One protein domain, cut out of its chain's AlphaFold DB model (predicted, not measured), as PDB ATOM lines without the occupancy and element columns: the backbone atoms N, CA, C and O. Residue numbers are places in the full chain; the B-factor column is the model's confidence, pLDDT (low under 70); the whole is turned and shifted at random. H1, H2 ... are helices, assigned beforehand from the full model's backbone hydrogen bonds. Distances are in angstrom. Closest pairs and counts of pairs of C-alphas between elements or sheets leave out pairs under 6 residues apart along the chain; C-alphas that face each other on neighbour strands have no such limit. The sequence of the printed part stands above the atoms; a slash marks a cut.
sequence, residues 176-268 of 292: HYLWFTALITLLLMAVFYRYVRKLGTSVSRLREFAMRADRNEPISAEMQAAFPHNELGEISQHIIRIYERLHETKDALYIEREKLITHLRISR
ATOM      1  N   HIS A 176     -50.354 -83.912   3.266       77.81
ATOM      2  CA  HIS A 176     -51.250 -82.763   3.421       77.81
ATOM      3  C   HIS A 176     -50.496 -81.449   3.641       77.81
ATOM      4  O   HIS A 176     -50.810 -80.454   2.985       77.81
ATOM      5  N   TYR A 177     -49.461 -81.428   4.493       75.25
ATOM      6  CA  TYR A 177     -48.718 -80.186   4.742       75.25
ATOM      7  C   TYR A 177     -47.940 -79.733   3.498       75.25
ATOM      8  O   TYR A 177     -47.768 -78.532   3.294       75.25
ATOM      9  N   LEU A 178     -47.489 -80.668   2.650       79.31
ATOM     10  CA  LEU A 178     -46.774 -80.354   1.409       79.31
ATOM     11  C   LEU A 178     -47.678 -79.611   0.430       79.31
ATOM     12  O   LEU A 178     -47.301 -78.550  -0.071       79.31
ATOM     13  N   TRP A 179     -48.881 -80.138   0.187       81.88
ATOM     14  CA  TRP A 179     -49.828 -79.499  -0.722       81.88
ATOM     15  C   TRP A 179     -50.370 -78.183  -0.150       81.88
ATOM     16  O   TRP A 179     -50.436 -77.189  -0.870       81.88
ATOM     17  N   PHE A 180     -50.648 -78.126   1.156       83.94
ATOM     18  CA  PHE A 180     -51.038 -76.889   1.840       83.94
ATOM     19  C   PHE A 180     -49.962 -75.794   1.733       83.94
ATOM     20  O   PHE A 180     -50.256 -74.653   1.377       83.94
ATOM     21  N   THR A 181     -48.690 -76.147   1.957       84.00
ATOM     22  CA  THR A 181     -47.555 -75.220   1.809       84.00
ATOM     23  C   THR A 181     -47.408 -74.752   0.360       84.00
ATOM     24  O   THR A 181     -47.181 -73.565   0.112       84.00
ATOM     25  N   ALA A 182     -47.572 -75.656  -0.611       84.50
ATOM     26  CA  ALA A 182     -47.528 -75.313  -2.030       84.50
ATOM     27  C   ALA A 182     -48.656 -74.340  -2.417       84.50
ATOM     28  O   ALA A 182     -48.400 -73.357  -3.113       84.50
ATOM     29  N   LEU A 183     -49.874 -74.562  -1.912       89.88
ATOM     30  CA  LEU A 183     -51.029 -73.696  -2.143       89.88
ATOM     31  C   LEU A 183     -50.795 -72.278  -1.604       89.88
ATOM     32  O   LEU A 183     -50.988 -71.303  -2.332       89.88
ATOM     33  N   ILE A 184     -50.321 -72.153  -0.359       88.38
ATOM     34  CA  ILE A 184     -49.994 -70.849   0.242       88.38
ATOM     35  C   ILE A 184     -48.878 -70.155  -0.542       88.38
ATOM     36  O   ILE A 184     -48.973 -68.961  -0.827       88.38
ATOM     37  N   THR A 185     -47.839 -70.893  -0.937       87.75
ATOM     38  CA  THR A 185     -46.721 -70.344  -1.719       87.75
ATOM     39  C   THR A 185     -47.205 -69.796  -3.063       87.75
ATOM     40  O   THR A 185     -46.819 -68.694  -3.456       87.75
ATOM     41  N   LEU A 186     -48.092 -70.521  -3.751       89.38
ATOM     42  CA  LEU A 186     -48.691 -70.080  -5.009       89.38
ATOM     43  C   LEU A 186     -49.534 -68.811  -4.818       89.38
ATOM     44  O   LEU A 186     -49.420 -67.872  -5.610       89.38
ATOM     45  N   LEU A 187     -50.341 -68.761  -3.755       91.88
ATOM     46  CA  LEU A 187     -51.162 -67.598  -3.421       91.88
ATOM     47  C   LEU A 187     -50.291 -66.364  -3.151       91.88
ATOM     48  O   LEU A 187     -50.526 -65.304  -3.737       91.88
ATOM     49  N   LEU A 188     -49.242 -66.507  -2.338       87.75
ATOM     50  CA  LEU A 188     -48.287 -65.431  -2.064       87.75
ATOM     51  C   LEU A 188     -47.583 -64.966  -3.342       87.75
ATOM     52  O   LEU A 188     -47.443 -63.763  -3.565       87.75
ATOM     53  N   MET A 189     -47.204 -65.895  -4.221       87.06
ATOM     54  CA  MET A 189     -46.582 -65.569  -5.503       87.06
ATOM     55  C   MET A 189     -47.531 -64.783  -6.422       87.06
ATOM     56  O   MET A 189     -47.105 -63.821  -7.064       87.06
ATOM     57  N   ALA A 190     -48.821 -65.132  -6.450       88.56
ATOM     58  CA  ALA A 190     -49.834 -64.412  -7.221       88.56
ATOM     59  C   ALA A 190     -50.067 -62.985  -6.692       88.56
ATOM     60  O   ALA A 190     -50.120 -62.029  -7.475       88.56
ATOM     61  N   VAL A 191     -50.150 -62.825  -5.367       88.88
ATOM     62  CA  VAL A 191     -50.250 -61.511  -4.713       88.88
ATOM     63  C   VAL A 191     -49.016 -60.673  -5.045       88.88
ATOM     64  O   VAL A 191     -49.140 -59.561  -5.565       88.88
ATOM     65  N   PHE A 192     -47.821 -61.229  -4.846       86.00
ATOM     66  CA  PHE A 192     -46.562 -60.541  -5.110       86.00
ATOM     67  C   PHE A 192     -46.418 -60.124  -6.582       86.00
ATOM     68  O   PHE A 192     -46.016 -58.995  -6.879       86.00
ATOM     69  N   TYR A 193     -46.828 -60.984  -7.518       86.19
ATOM     70  CA  TYR A 193     -46.858 -60.656  -8.943       86.19
ATOM     71  C   TYR A 193     -47.719 -59.422  -9.241       86.19
ATOM     72  O   TYR A 193     -47.282 -58.540  -9.989       86.19
ATOM     73  N   ARG A 194     -48.914 -59.304  -8.637       85.69
ATOM     74  CA  ARG A 194     -49.763 -58.108  -8.807       85.69
ATOM     75  C   ARG A 194     -49.059 -56.843  -8.322       85.69
ATOM     76  O   ARG A 194     -49.072 -55.844  -9.042       85.69
ATOM     77  N   TYR A 195     -48.424 -56.886  -7.151       84.56
ATOM     78  CA  TYR A 195     -47.711 -55.731  -6.597       84.56
ATOM     79  C   TYR A 195     -46.522 -55.310  -7.467       84.56
ATOM     80  O   TYR A 195     -46.431 -54.143  -7.855       84.56
ATOM     81  N   VAL A 196     -45.655 -56.248  -7.862       85.19
ATOM     82  CA  VAL A 196     -44.488 -55.933  -8.707       85.19
ATOM     83  C   VAL A 196     -44.906 -55.432 -10.084       85.19
ATOM     84  O   VAL A 196     -44.289 -54.506 -10.615       85.19
ATOM     85  N   ARG A 197     -45.974 -55.989 -10.668       82.31
ATOM     86  CA  ARG A 197     -46.509 -55.499 -11.943       82.31
ATOM     87  C   ARG A 197     -47.003 -54.056 -11.818       82.31
ATOM     88  O   ARG A 197     -46.661 -53.248 -12.680       82.31
ATOM     89  N   LYS A 198     -47.738 -53.722 -10.747       81.69
ATOM     90  CA  LYS A 198     -48.227 -52.358 -10.478       81.69
ATOM     91  C   LYS A 198     -47.069 -51.366 -10.305       81.69
ATOM     92  O   LYS A 198     -47.046 -50.338 -10.979       81.69
ATOM     93  N   LEU A 199     -46.066 -51.703  -9.491       82.25
ATOM     94  CA  LEU A 199     -44.849 -50.889  -9.336       82.25
ATOM     95  C   LEU A 199     -44.121 -50.706 -10.670       82.25
ATOM     96  O   LEU A 199     -43.712 -49.607 -11.037       82.25
ATOM     97  N   GLY A 200     -44.014 -51.790 -11.434       82.94
ATOM     98  CA  GLY A 200     -43.403 -51.791 -12.746       82.94
ATOM     99  C   GLY A 200     -44.042 -50.825 -13.735       82.94
ATOM    100  O   GLY A 200     -43.329 -50.107 -14.437       82.94
ATOM    101  N   THR A 201     -45.376 -50.789 -13.772       80.25
ATOM    102  CA  THR A 201     -46.120 -49.854 -14.622       80.25
ATOM    103  C   THR A 201     -45.903 -48.401 -14.210       80.25
ATOM    104  O   THR A 201     -45.653 -47.575 -15.084       80.25
ATOM    105  N   SER A 202     -45.905 -48.088 -12.910       80.62
ATOM    106  CA  SER A 202     -45.663 -46.723 -12.420       80.62
ATOM    107  C   SER A 202     -44.276 -46.212 -12.795       80.62
ATOM    108  O   SER A 202     -44.147 -45.122 -13.345       80.62
ATOM    109  N   VAL A 203     -43.238 -47.025 -12.567       83.19
ATOM    110  CA  VAL A 203     -41.852 -46.663 -12.907       83.19
ATOM    111  C   VAL A 203     -41.696 -46.452 -14.414       83.19
ATOM    112  O   VAL A 203     -41.008 -45.528 -14.845       83.19
ATOM    113  N   SER A 204     -42.347 -47.283 -15.234       81.94
ATOM    114  CA  SER A 204     -42.308 -47.117 -16.691       81.94
ATOM    115  C   SER A 204     -42.978 -45.820 -17.148       81.94
ATOM    116  O   SER A 204     -42.440 -45.162 -18.033       81.94
ATOM    117  N   ARG A 205     -44.110 -45.442 -16.539       81.25
ATOM    118  CA  ARG A 205     -44.820 -44.185 -16.836       81.25
ATOM    119  C   ARG A 205     -44.014 -42.961 -16.415       81.25
ATOM    120  O   ARG A 205     -43.883 -42.028 -17.197       81.25
ATOM    121  N   LEU A 206     -43.393 -42.992 -15.236       83.50
ATOM    122  CA  LEU A 206     -42.530 -41.900 -14.778       83.50
ATOM    123  C   LEU A 206     -41.296 -41.732 -15.679       83.50
ATOM    124  O   LEU A 206     -40.888 -40.615 -15.984       83.50
ATOM    125  N   ARG A 207     -40.721 -42.842 -16.163       83.94
ATOM    126  CA  ARG A 207     -39.639 -42.805 -17.157       83.94
ATOM    127  C   ARG A 207     -40.093 -42.172 -18.473       83.94
ATOM    128  O   ARG A 207     -39.322 -41.431 -19.074       83.94
ATOM    129  N   GLU A 208     -41.294 -42.503 -18.941       83.88
ATOM    130  CA  GLU A 208     -41.854 -41.914 -20.159       83.88
ATOM    131  C   GLU A 208     -42.068 -40.409 -19.993       83.88
ATOM    132  O   GLU A 208     -41.615 -39.643 -20.838       83.88
ATOM    133  N   PHE A 209     -42.649 -39.992 -18.866       85.44
ATOM    134  CA  PHE A 209     -42.778 -38.586 -18.495       85.44
ATOM    135  C   PHE A 209     -41.429 -37.855 -18.544       85.44
ATOM    136  O   PHE A 209     -41.300 -36.860 -19.251       85.44
ATOM    137  N   ALA A 210     -40.401 -38.383 -17.871       85.00
ATOM    138  CA  ALA A 210     -39.076 -37.762 -17.839       85.00
ATOM    139  C   ALA A 210     -38.454 -37.617 -19.242       85.00
ATOM    140  O   ALA A 210     -37.833 -36.604 -19.538       85.00
ATOM    141  N   MET A 211     -38.647 -38.608 -20.121       85.25
ATOM    142  CA  MET A 211     -38.164 -38.545 -21.506       85.25
ATOM    143  C   MET A 211     -38.892 -37.496 -22.358       85.25
ATOM    144  O   MET A 211     -38.269 -36.914 -23.240       85.25
ATOM    145  N   ARG A 212     -40.197 -37.287 -22.143       84.00
ATOM    146  CA  ARG A 212     -40.973 -36.266 -22.867       84.00
ATOM    147  C   ARG A 212     -40.670 -34.859 -22.359       84.00
ATOM    148  O   ARG A 212     -40.487 -33.952 -23.162       84.00
ATOM    149  N   ALA A 213     -40.543 -34.715 -21.041       85.12
ATOM    150  CA  ALA A 213     -40.131 -33.480 -20.384       85.12
ATOM    151  C   ALA A 213     -38.766 -32.982 -20.898       85.12
ATOM    152  O   ALA A 213     -38.631 -31.813 -21.239       85.12
ATOM    153  N   ASP A 214     -37.783 -33.880 -21.047       84.94
ATOM    154  CA  ASP A 214     -36.455 -33.569 -21.612       84.94
ATOM    155  C   ASP A 214     -36.518 -33.058 -23.067       84.94
ATOM    156  O   ASP A 214     -35.672 -32.286 -23.512       84.94
ATOM    157  N   ARG A 215     -37.550 -33.459 -23.816       85.50
ATOM    158  CA  ARG A 215     -37.765 -33.067 -25.217       85.50
ATOM    159  C   ARG A 215     -38.678 -31.857 -25.387       85.50
ATOM    160  O   ARG A 215     -38.983 -31.510 -26.525       85.50
ATOM    161  N   ASN A 216     -39.125 -31.231 -24.295       78.25
ATOM    162  CA  ASN A 216     -40.123 -30.160 -24.331       78.25
ATOM    163  C   ASN A 216     -41.444 -30.575 -25.025       78.25
ATOM    164  O   ASN A 216     -42.155 -29.734 -25.574       78.25
ATOM    165  N   GLU A 217     -41.789 -31.867 -25.008       79.44
ATOM    166  CA  GLU A 217     -43.053 -32.361 -25.562       79.44
ATOM    167  C   GLU A 217     -44.224 -32.056 -24.603       79.44
ATOM    168  O   GLU A 217     -44.050 -32.110 -23.380       79.44
ATOM    169  N   PRO A 218     -45.435 -31.771 -25.121       70.06
ATOM    170  CA  PRO A 218     -46.596 -31.502 -24.282       70.06
ATOM    171  C   PRO A 218     -46.960 -32.730 -23.439       70.06
ATOM    172  O   PRO A 218     -47.097 -33.853 -23.939       70.06
ATOM    173  N   ILE A 219     -47.142 -32.508 -22.138       71.25
ATOM    174  CA  ILE A 219     -47.583 -33.545 -21.206       71.25
ATOM    175  C   ILE A 219     -49.101 -33.664 -21.334       71.25
ATOM    176  O   ILE A 219     -49.852 -32.806 -20.887       71.25
ATOM    177  N   SER A 220     -49.565 -34.732 -21.977       66.88
ATOM    178  CA  SER A 220     -50.994 -35.014 -22.138       66.88
ATOM    179  C   SER A 220     -51.672 -35.302 -20.792       66.88
ATOM    180  O   SER A 220     -51.129 -36.069 -19.992       66.88
ATOM    181  N   ALA A 221     -52.901 -34.813 -20.593       64.06
ATOM    182  CA  ALA A 221     -53.734 -35.087 -19.410       64.06
ATOM    183  C   ALA A 221     -53.933 -36.596 -19.133       64.06
ATOM    184  O   ALA A 221     -54.017 -37.031 -17.984       64.06
ATOM    185  N   GLU A 222     -53.908 -37.424 -20.182       63.19
ATOM    186  CA  GLU A 222     -53.963 -38.888 -20.078       63.19
ATOM    187  C   GLU A 222     -52.777 -39.481 -19.300       63.19
ATOM    188  O   GLU A 222     -52.920 -40.491 -18.612       63.19
ATOM    189  N   MET A 223     -51.604 -38.841 -19.356       66.62
ATOM    190  CA  MET A 223     -50.410 -39.286 -18.636       66.62
ATOM    191  C   MET A 223     -50.519 -38.982 -17.137       66.62
ATOM    192  O   MET A 223     -50.111 -39.811 -16.327       66.62
ATOM    193  N   GLN A 224     -51.124 -37.850 -16.762       66.81
ATOM    194  CA  GLN A 224     -51.405 -37.493 -15.364       66.81
ATOM    195  C   GLN A 224     -52.436 -38.427 -14.721       66.81
ATOM    196  O   GLN A 224     -52.220 -38.904 -13.605       66.81
ATOM    197  N   ALA A 225     -53.515 -38.752 -15.438       64.75
ATOM    198  CA  ALA A 225     -54.558 -39.661 -14.955       64.75
ATOM    199  C   ALA A 225     -54.092 -41.127 -14.863       64.75
ATOM    200  O   ALA A 225     -54.701 -41.948 -14.177       64.75
ATOM    201  N   ALA A 226     -53.000 -41.476 -15.545       69.06
ATOM    202  CA  ALA A 226     -52.492 -42.836 -15.585       69.06
ATOM    203  C   ALA A 226     -51.651 -43.226 -14.354       69.06
ATOM    204  O   ALA A 226     -51.255 -44.386 -14.248       69.06
ATOM    205  N   PHE A 227     -51.337 -42.344 -13.408       74.06
ATOM    206  CA  PHE A 227     -50.584 -42.766 -12.219       74.06
ATOM    207  C   PHE A 227     -51.497 -43.447 -11.183       74.06
ATOM    208  O   PHE A 227     -52.616 -43.001 -10.953       74.06
ATOM    209  N   PRO A 228     -51.076 -44.571 -10.572       71.56
ATOM    210  CA  PRO A 228     -51.904 -45.254  -9.581       71.56
ATOM    211  C   PRO A 228     -52.045 -44.444  -8.290       71.56
ATOM    212  O   PRO A 228     -51.087 -43.834  -7.850       71.56
ATOM    213  N   HIS A 229     -53.198 -44.537  -7.630       76.38
ATOM    214  CA  HIS A 229     -53.449 -43.937  -6.313       76.38
ATOM    215  C   HIS A 229     -52.697 -44.701  -5.202       76.38
ATOM    216  O   HIS A 229     -53.248 -45.599  -4.566       76.38
ATOM    217  N   ASN A 230     -51.397 -44.451  -5.066       81.31
ATOM    218  CA  ASN A 230     -50.523 -44.904  -3.979       81.31
ATOM    219  C   ASN A 230     -49.359 -43.912  -3.807       81.31
ATOM    220  O   ASN A 230     -49.219 -42.999  -4.617       81.31
ATOM    221  N   GLU A 231     -48.487 -44.124  -2.820       81.94
ATOM    222  CA  GLU A 231     -47.373 -43.224  -2.478       81.94
ATOM    223  C   GLU A 231     -46.491 -42.920  -3.700       81.94
ATOM    224  O   GLU A 231     -46.050 -41.795  -3.921       81.94
ATOM    225  N   LEU A 232     -46.275 -43.921  -4.561       82.38
ATOM    226  CA  LEU A 232     -45.498 -43.750  -5.788       82.38
ATOM    227  C   LEU A 232     -46.216 -42.875  -6.828       82.38
ATOM    228  O   LEU A 232     -45.561 -42.141  -7.571       82.38
ATOM    229  N   GLY A 233     -47.541 -42.959  -6.916       81.31
ATOM    230  CA  GLY A 233     -48.331 -42.079  -7.770       81.31
ATOM    231  C   GLY A 233     -48.401 -40.653  -7.247       81.31
ATOM    232  O   GLY A 233     -48.241 -39.736  -8.045       81.31
ATOM    233  N   GLU A 234     -48.541 -40.460  -5.934       84.56
ATOM    234  CA  GLU A 234     -48.480 -39.134  -5.304       84.56
ATOM    235  C   GLU A 234     -47.140 -38.455  -5.594       84.56
ATOM    236  O   GLU A 234     -47.108 -37.336  -6.102       84.56
ATOM    237  N   ILE A 235     -46.022 -39.165  -5.386       85.69
ATOM    238  CA  ILE A 235     -44.685 -38.666  -5.739       85.69
ATOM    239  C   ILE A 235     -44.613 -38.320  -7.233       85.69
ATOM    240  O   ILE A 235     -44.095 -37.265  -7.598       85.69
ATOM    241  N   SER A 236     -45.156 -39.176  -8.104       83.75
ATOM    242  CA  SER A 236     -45.165 -38.923  -9.551       83.75
ATOM    243  C   SER A 236     -45.950 -37.652  -9.899       83.75
ATOM    244  O   SER A 236     -45.461 -36.832 -10.670       83.75
ATOM    245  N   GLN A 237     -47.120 -37.437  -9.294       84.62
ATOM    246  CA  GLN A 237     -47.926 -36.224  -9.477       84.62
ATOM    247  C   GLN A 237     -47.217 -34.973  -8.947       84.62
ATOM    248  O   GLN A 237     -47.230 -33.933  -9.606       84.62
ATOM    249  N   HIS A 238     -46.552 -35.071  -7.791       87.00
ATOM    250  CA  HIS A 238     -45.732 -33.988  -7.251       87.00
ATOM    251  C   HIS A 238     -44.602 -33.591  -8.208       87.00
ATOM    252  O   HIS A 238     -44.397 -32.399  -8.436       87.00
ATOM    253  N   ILE A 239     -43.910 -34.564  -8.811       86.62
ATOM    254  CA  ILE A 239     -42.856 -34.309  -9.806       86.62
ATOM    255  C   ILE A 239     -43.425 -33.594 -11.039       86.62
ATOM    256  O   ILE A 239     -42.827 -32.628 -11.513       86.62
ATOM    257  N   ILE A 240     -44.591 -34.023 -11.533       84.88
ATOM    258  CA  ILE A 240     -45.242 -33.388 -12.688       84.88
ATOM    259  C   ILE A 240     -45.591 -31.929 -12.381       84.88
ATOM    260  O   ILE A 240     -45.247 -31.044 -13.158       84.88
ATOM    261  N   ARG A 241     -46.184 -31.658 -11.212       86.69
ATOM    262  CA  ARG A 241     -46.545 -30.297 -10.791       86.69
ATOM    263  C   ARG A 241     -45.326 -29.378 -10.663       86.69
ATOM    264  O   ARG A 241     -45.415 -28.188 -10.954       86.69
ATOM    265  N   ILE A 242     -44.186 -29.907 -10.212       87.56
ATOM    266  CA  ILE A 242     -42.926 -29.149 -10.165       87.56
ATOM    267  C   ILE A 242     -42.480 -28.772 -11.581       87.56
ATOM    268  O   ILE A 242     -42.113 -27.621 -11.806       87.56
ATOM    269  N   TYR A 243     -42.536 -29.714 -12.526       87.38
ATOM    270  CA  TYR A 243     -42.184 -29.452 -13.922       87.38
ATOM    271  C   TYR A 243     -43.099 -28.395 -14.560       87.38
ATOM    272  O   TYR A 243     -42.596 -27.479 -15.204       87.38
ATOM    273  N   GLU A 244     -44.415 -28.478 -14.343       86.38
ATOM    274  CA  GLU A 244     -45.384 -27.498 -14.863       86.38
ATOM    275  C   GLU A 244     -45.082 -26.082 -14.368       86.38
ATOM    276  O   GLU A 244     -44.932 -25.171 -15.175       86.38
ATOM    277  N   ARG A 245     -44.871 -25.908 -13.058       89.00
ATOM    278  CA  ARG A 245     -44.505 -24.602 -12.482       89.00
ATOM    279  C   ARG A 245     -43.196 -24.058 -13.046       89.00
ATOM    280  O   ARG A 245     -43.061 -22.855 -13.258       89.00
ATOM    281  N   LEU A 246     -42.216 -24.935 -13.268       89.06
ATOM    282  CA  LEU A 246     -40.940 -24.572 -13.888       89.06
ATOM    283  C   LEU A 246     -41.145 -24.067 -15.319       89.06
ATOM    284  O   LEU A 246     -40.530 -23.076 -15.710       89.06
ATOM    285  N   HIS A 247     -42.018 -24.729 -16.077       86.56
ATOM    286  CA  HIS A 247     -42.362 -24.338 -17.438       86.56
ATOM    287  C   HIS A 247     -43.085 -22.986 -17.471       86.56
ATOM    288  O   HIS A 247     -42.636 -22.080 -18.166       86.56
ATOM    289  N   GLU A 248     -44.110 -22.803 -16.635       88.38
ATOM    290  CA  GLU A 248     -44.842 -21.535 -16.505       88.38
ATOM    291  C   GLU A 248     -43.921 -20.374 -16.110       88.38
ATOM    292  O   GLU A 248     -43.983 -19.294 -16.694       88.38
ATOM    293  N   THR A 249     -43.017 -20.600 -15.149       92.75
ATOM    294  CA  THR A 249     -42.053 -19.580 -14.707       92.75
ATOM    295  C   THR A 249     -41.086 -19.211 -15.830       92.75
ATOM    296  O   THR A 249     -40.768 -18.036 -16.015       92.75
ATOM    297  N   LYS A 250     -40.625 -20.200 -16.607       89.88
ATOM    298  CA  LYS A 250     -39.775 -19.967 -17.778       89.88
ATOM    299  C   LYS A 250     -40.515 -19.134 -18.826       89.88
ATOM    300  O   LYS A 250     -39.948 -18.157 -19.307       89.88
ATOM    301  N   ASP A 251     -41.751 -19.485 -19.160       89.56
ATOM    302  CA  ASP A 251     -42.537 -18.766 -20.167       89.56
ATOM    303  C   ASP A 251     -42.842 -17.327 -19.724       89.56
ATOM    304  O   ASP A 251     -42.685 -16.393 -20.513       89.56
ATOM    305  N   ALA A 252     -43.167 -17.118 -18.444       93.19
ATOM    306  CA  ALA A 252     -43.325 -15.785 -17.865       93.19
ATOM    307  C   ALA A 252     -42.036 -14.949 -17.975       93.19
ATOM    308  O   ALA A 252     -42.086 -13.801 -18.417       93.19
ATOM    309  N   LEU A 253     -40.875 -15.539 -17.667       93.69
ATOM    310  CA  LEU A 253     -39.559 -14.907 -17.841       93.69
ATOM    311  C   LEU A 253     -39.275 -14.536 -19.301       93.69
ATOM    312  O   LEU A 253     -38.739 -13.461 -19.571       93.69
ATOM    313  N   TYR A 254     -39.632 -15.402 -20.254       90.50
ATOM    314  CA  TYR A 254     -39.508 -15.095 -21.681       90.50
ATOM    315  C   TYR A 254     -40.377 -13.895 -22.074       90.50
ATOM    316  O   TYR A 254     -39.892 -12.994 -22.760       90.50
ATOM    317  N   ILE A 255     -41.623 -13.842 -21.598       92.81
ATOM    318  CA  ILE A 255     -42.539 -12.723 -21.853       92.81
ATOM    319  C   ILE A 255     -42.013 -11.421 -21.229       92.81
ATOM    320  O   ILE A 255     -42.040 -10.377 -21.882       92.81
ATOM    321  N   GLU A 256     -41.523 -11.450 -19.988       92.62
ATOM    322  CA  GLU A 256     -40.929 -10.272 -19.339       92.62
ATOM    323  C   GLU A 256     -39.692  -9.768 -20.086       92.62
ATOM    324  O   GLU A 256     -39.544  -8.562 -20.302       92.62
ATOM    325  N   ARG A 257     -38.836 -10.683 -20.550       90.00
ATOM    326  CA  ARG A 257     -37.662 -10.338 -21.357       90.00
ATOM    327  C   ARG A 257     -38.052  -9.670 -22.676       90.00
ATOM    328  O   ARG A 257     -37.464  -8.649 -23.024       90.00
ATOM    329  N   GLU A 258     -39.043 -10.201 -23.390       88.06
ATOM    330  CA  GLU A 258     -39.560  -9.602 -24.631       88.06
ATOM    331  C   GLU A 258     -40.178  -8.215 -24.394       88.06
ATOM    332  O   GLU A 258     -39.945  -7.286 -25.174       88.06
ATOM    333  N   LYS A 259     -40.904  -8.023 -23.282       89.44
ATOM    334  CA  LYS A 259     -41.424  -6.703 -22.884       89.44
ATOM    335  C   LYS A 259     -40.298  -5.699 -22.646       89.44
ATOM    336  O   LYS A 259     -40.373  -4.587 -23.167       89.44
ATOM    337  N   LEU A 260     -39.250  -6.087 -21.914       87.06
ATOM    338  CA  LEU A 260     -38.076  -5.240 -21.672       87.06
ATOM    339  C   LEU A 260     -37.379  -4.855 -22.983       87.06
ATOM    340  O   LEU A 260     -37.120  -3.676 -23.208       87.06
ATOM    341  N   ILE A 261     -37.134  -5.819 -23.877       83.19
ATOM    342  CA  ILE A 261     -36.528  -5.560 -25.195       83.19
ATOM    343  C   ILE A 261     -37.403  -4.608 -26.019       83.19
ATOM    344  O   ILE A 261     -36.895  -3.668 -26.632       83.19
ATOM    345  N   THR A 262     -38.719  -4.814 -26.013       83.00
ATOM    346  CA  THR A 262     -39.666  -3.958 -26.736       83.00
ATOM    347  C   THR A 262     -39.652  -2.533 -26.188       83.00
ATOM    348  O   THR A 262     -39.533  -1.596 -26.975       83.00
ATOM    349  N   HIS A 263     -39.697  -2.363 -24.861       83.06
ATOM    350  CA  HIS A 263     -39.588  -1.059 -24.193       83.06
ATOM    351  C   HIS A 263     -38.285  -0.336 -24.553       83.06
ATOM    352  O   HIS A 263     -38.309   0.854 -24.860       83.06
ATOM    353  N   LEU A 264     -37.158  -1.053 -24.574       79.06
ATOM    354  CA  LEU A 264     -35.870  -0.497 -24.993       79.06
ATOM    355  C   LEU A 264     -35.883  -0.048 -26.460       79.06
ATOM    356  O   LEU A 264     -35.346   1.008 -26.775       79.06
ATOM    357  N   ARG A 265     -36.524  -0.807 -27.358       71.50
ATOM    358  CA  ARG A 265     -36.569  -0.493 -28.796       71.50
ATOM    359  C   ARG A 265     -37.464   0.701 -29.139       71.50
ATOM    360  O   ARG A 265     -37.182   1.398 -30.106       71.50
ATOM    361  N   ILE A 266     -38.547   0.913 -28.385       79.31
ATOM    362  CA  ILE A 266     -39.473   2.046 -28.583       79.31
ATOM    363  C   ILE A 266     -39.050   3.312 -27.829       79.31
ATOM    364  O   ILE A 266     -39.605   4.382 -28.093       79.31
ATOM    365  N   SER A 267     -38.110   3.204 -26.883       75.06
ATOM    366  CA  SER A 267     -37.586   4.365 -26.167       75.06
ATOM    367  C   SER A 267     -36.955   5.348 -27.154       75.06
ATOM    368  O   SER A 267     -36.201   4.963 -28.046       75.06
ATOM    369  N   ARG A 268     -37.288   6.635 -27.009       62.94
ATOM    370  CA  ARG A 268     -36.766   7.714 -27.867       62.94
ATOM    371  C   ARG A 268     -35.342   8.137 -27.495       62.94
ATOM    372  O   ARG A 268     -34.743   8.930 -28.214       62.94
TER     373      ARG A 268
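AT A GLANCE: This is residues 176 to 268 of the 292 residues of the protein "Phosphate regulon sensor protein PhoR" of Bacteroides pyogenes JCM 6292 (UniProt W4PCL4). Two long helices, H1 and H3, run the same way in a staggered line and lie side by side only where the last part of H1 overlaps the first part of H3. Between them the chain folds back along one side of this overlap, through a stretch that holds the short helix H2, while the free parts of H1 and H3 stick out at the two ends and make the length of a thin rod. The printed part has 93 residues with three named helices, in the order H1, H2, H3, and no named strand; the class is all helix. The whole is extended, with a radius of gyration of the C-alphas of 23.8 A, and the C-alphas span 97 by 20 by 16 A.

HOW THE PARTS SIT: H1, residues 176 to 214, touches H3, residues 231 to 266, and their closest C-alphas, those of Leu 206 and Ser 236, are 6.6 A apart. Their lines stand at a shallow tilt of 1 degree, and they run the same way. H1 touches H3 with residues 199 to 213 alone, and H3 touches H1 with residues 232 to 243 alone; the two centres are 37.1 A apart. H2, residues 221 to 225, is close to H1 but not clearly touching, the closest C-alphas being those of Arg 205 and Met 223, 7.6 A apart. H2 is also close to H3 but not clearly touching, the closest C-alphas being those of Gln 224 and Gln 237, 7.0 A apart. In H1, H2 and H3 every pair of O i and N i+4 is within hydrogen-bond range.

IN THESE COORDINATES: H1 begins with C-alpha 176 at (-51.250, -82.763, 3.421) and ends with C-alpha 214 at (-36.455, -33.569, -21.612), 57.1 A from first to last C-alpha. After a short link of 6 residues comes H2, residues 221 to 225, 6.4 A from first to last C-alpha. A tight link of 5 residues leads to H3, residues 231 to 266, which is 52.9 A from first to last C-alpha and ends with C-alpha 266 at (-39.473, 2.046, -28.583).

THE WHOLE: The two C-alphas farthest apart are those of His 176 and Arg 268, the first and last printed residues, at 96.8 A. Residues 176 to 197, which belong to H1, stand free, and so do residues 248 to 268, of which 248 to 266 belong to H3. Without these stretches the body has 50 residues and spans 28 by 17 by 15 A. The printed part has no cut, and neither link is long. The mean pLDDT of the printed part is 82.7; residues 220 to 226 and residue 268 are under 70.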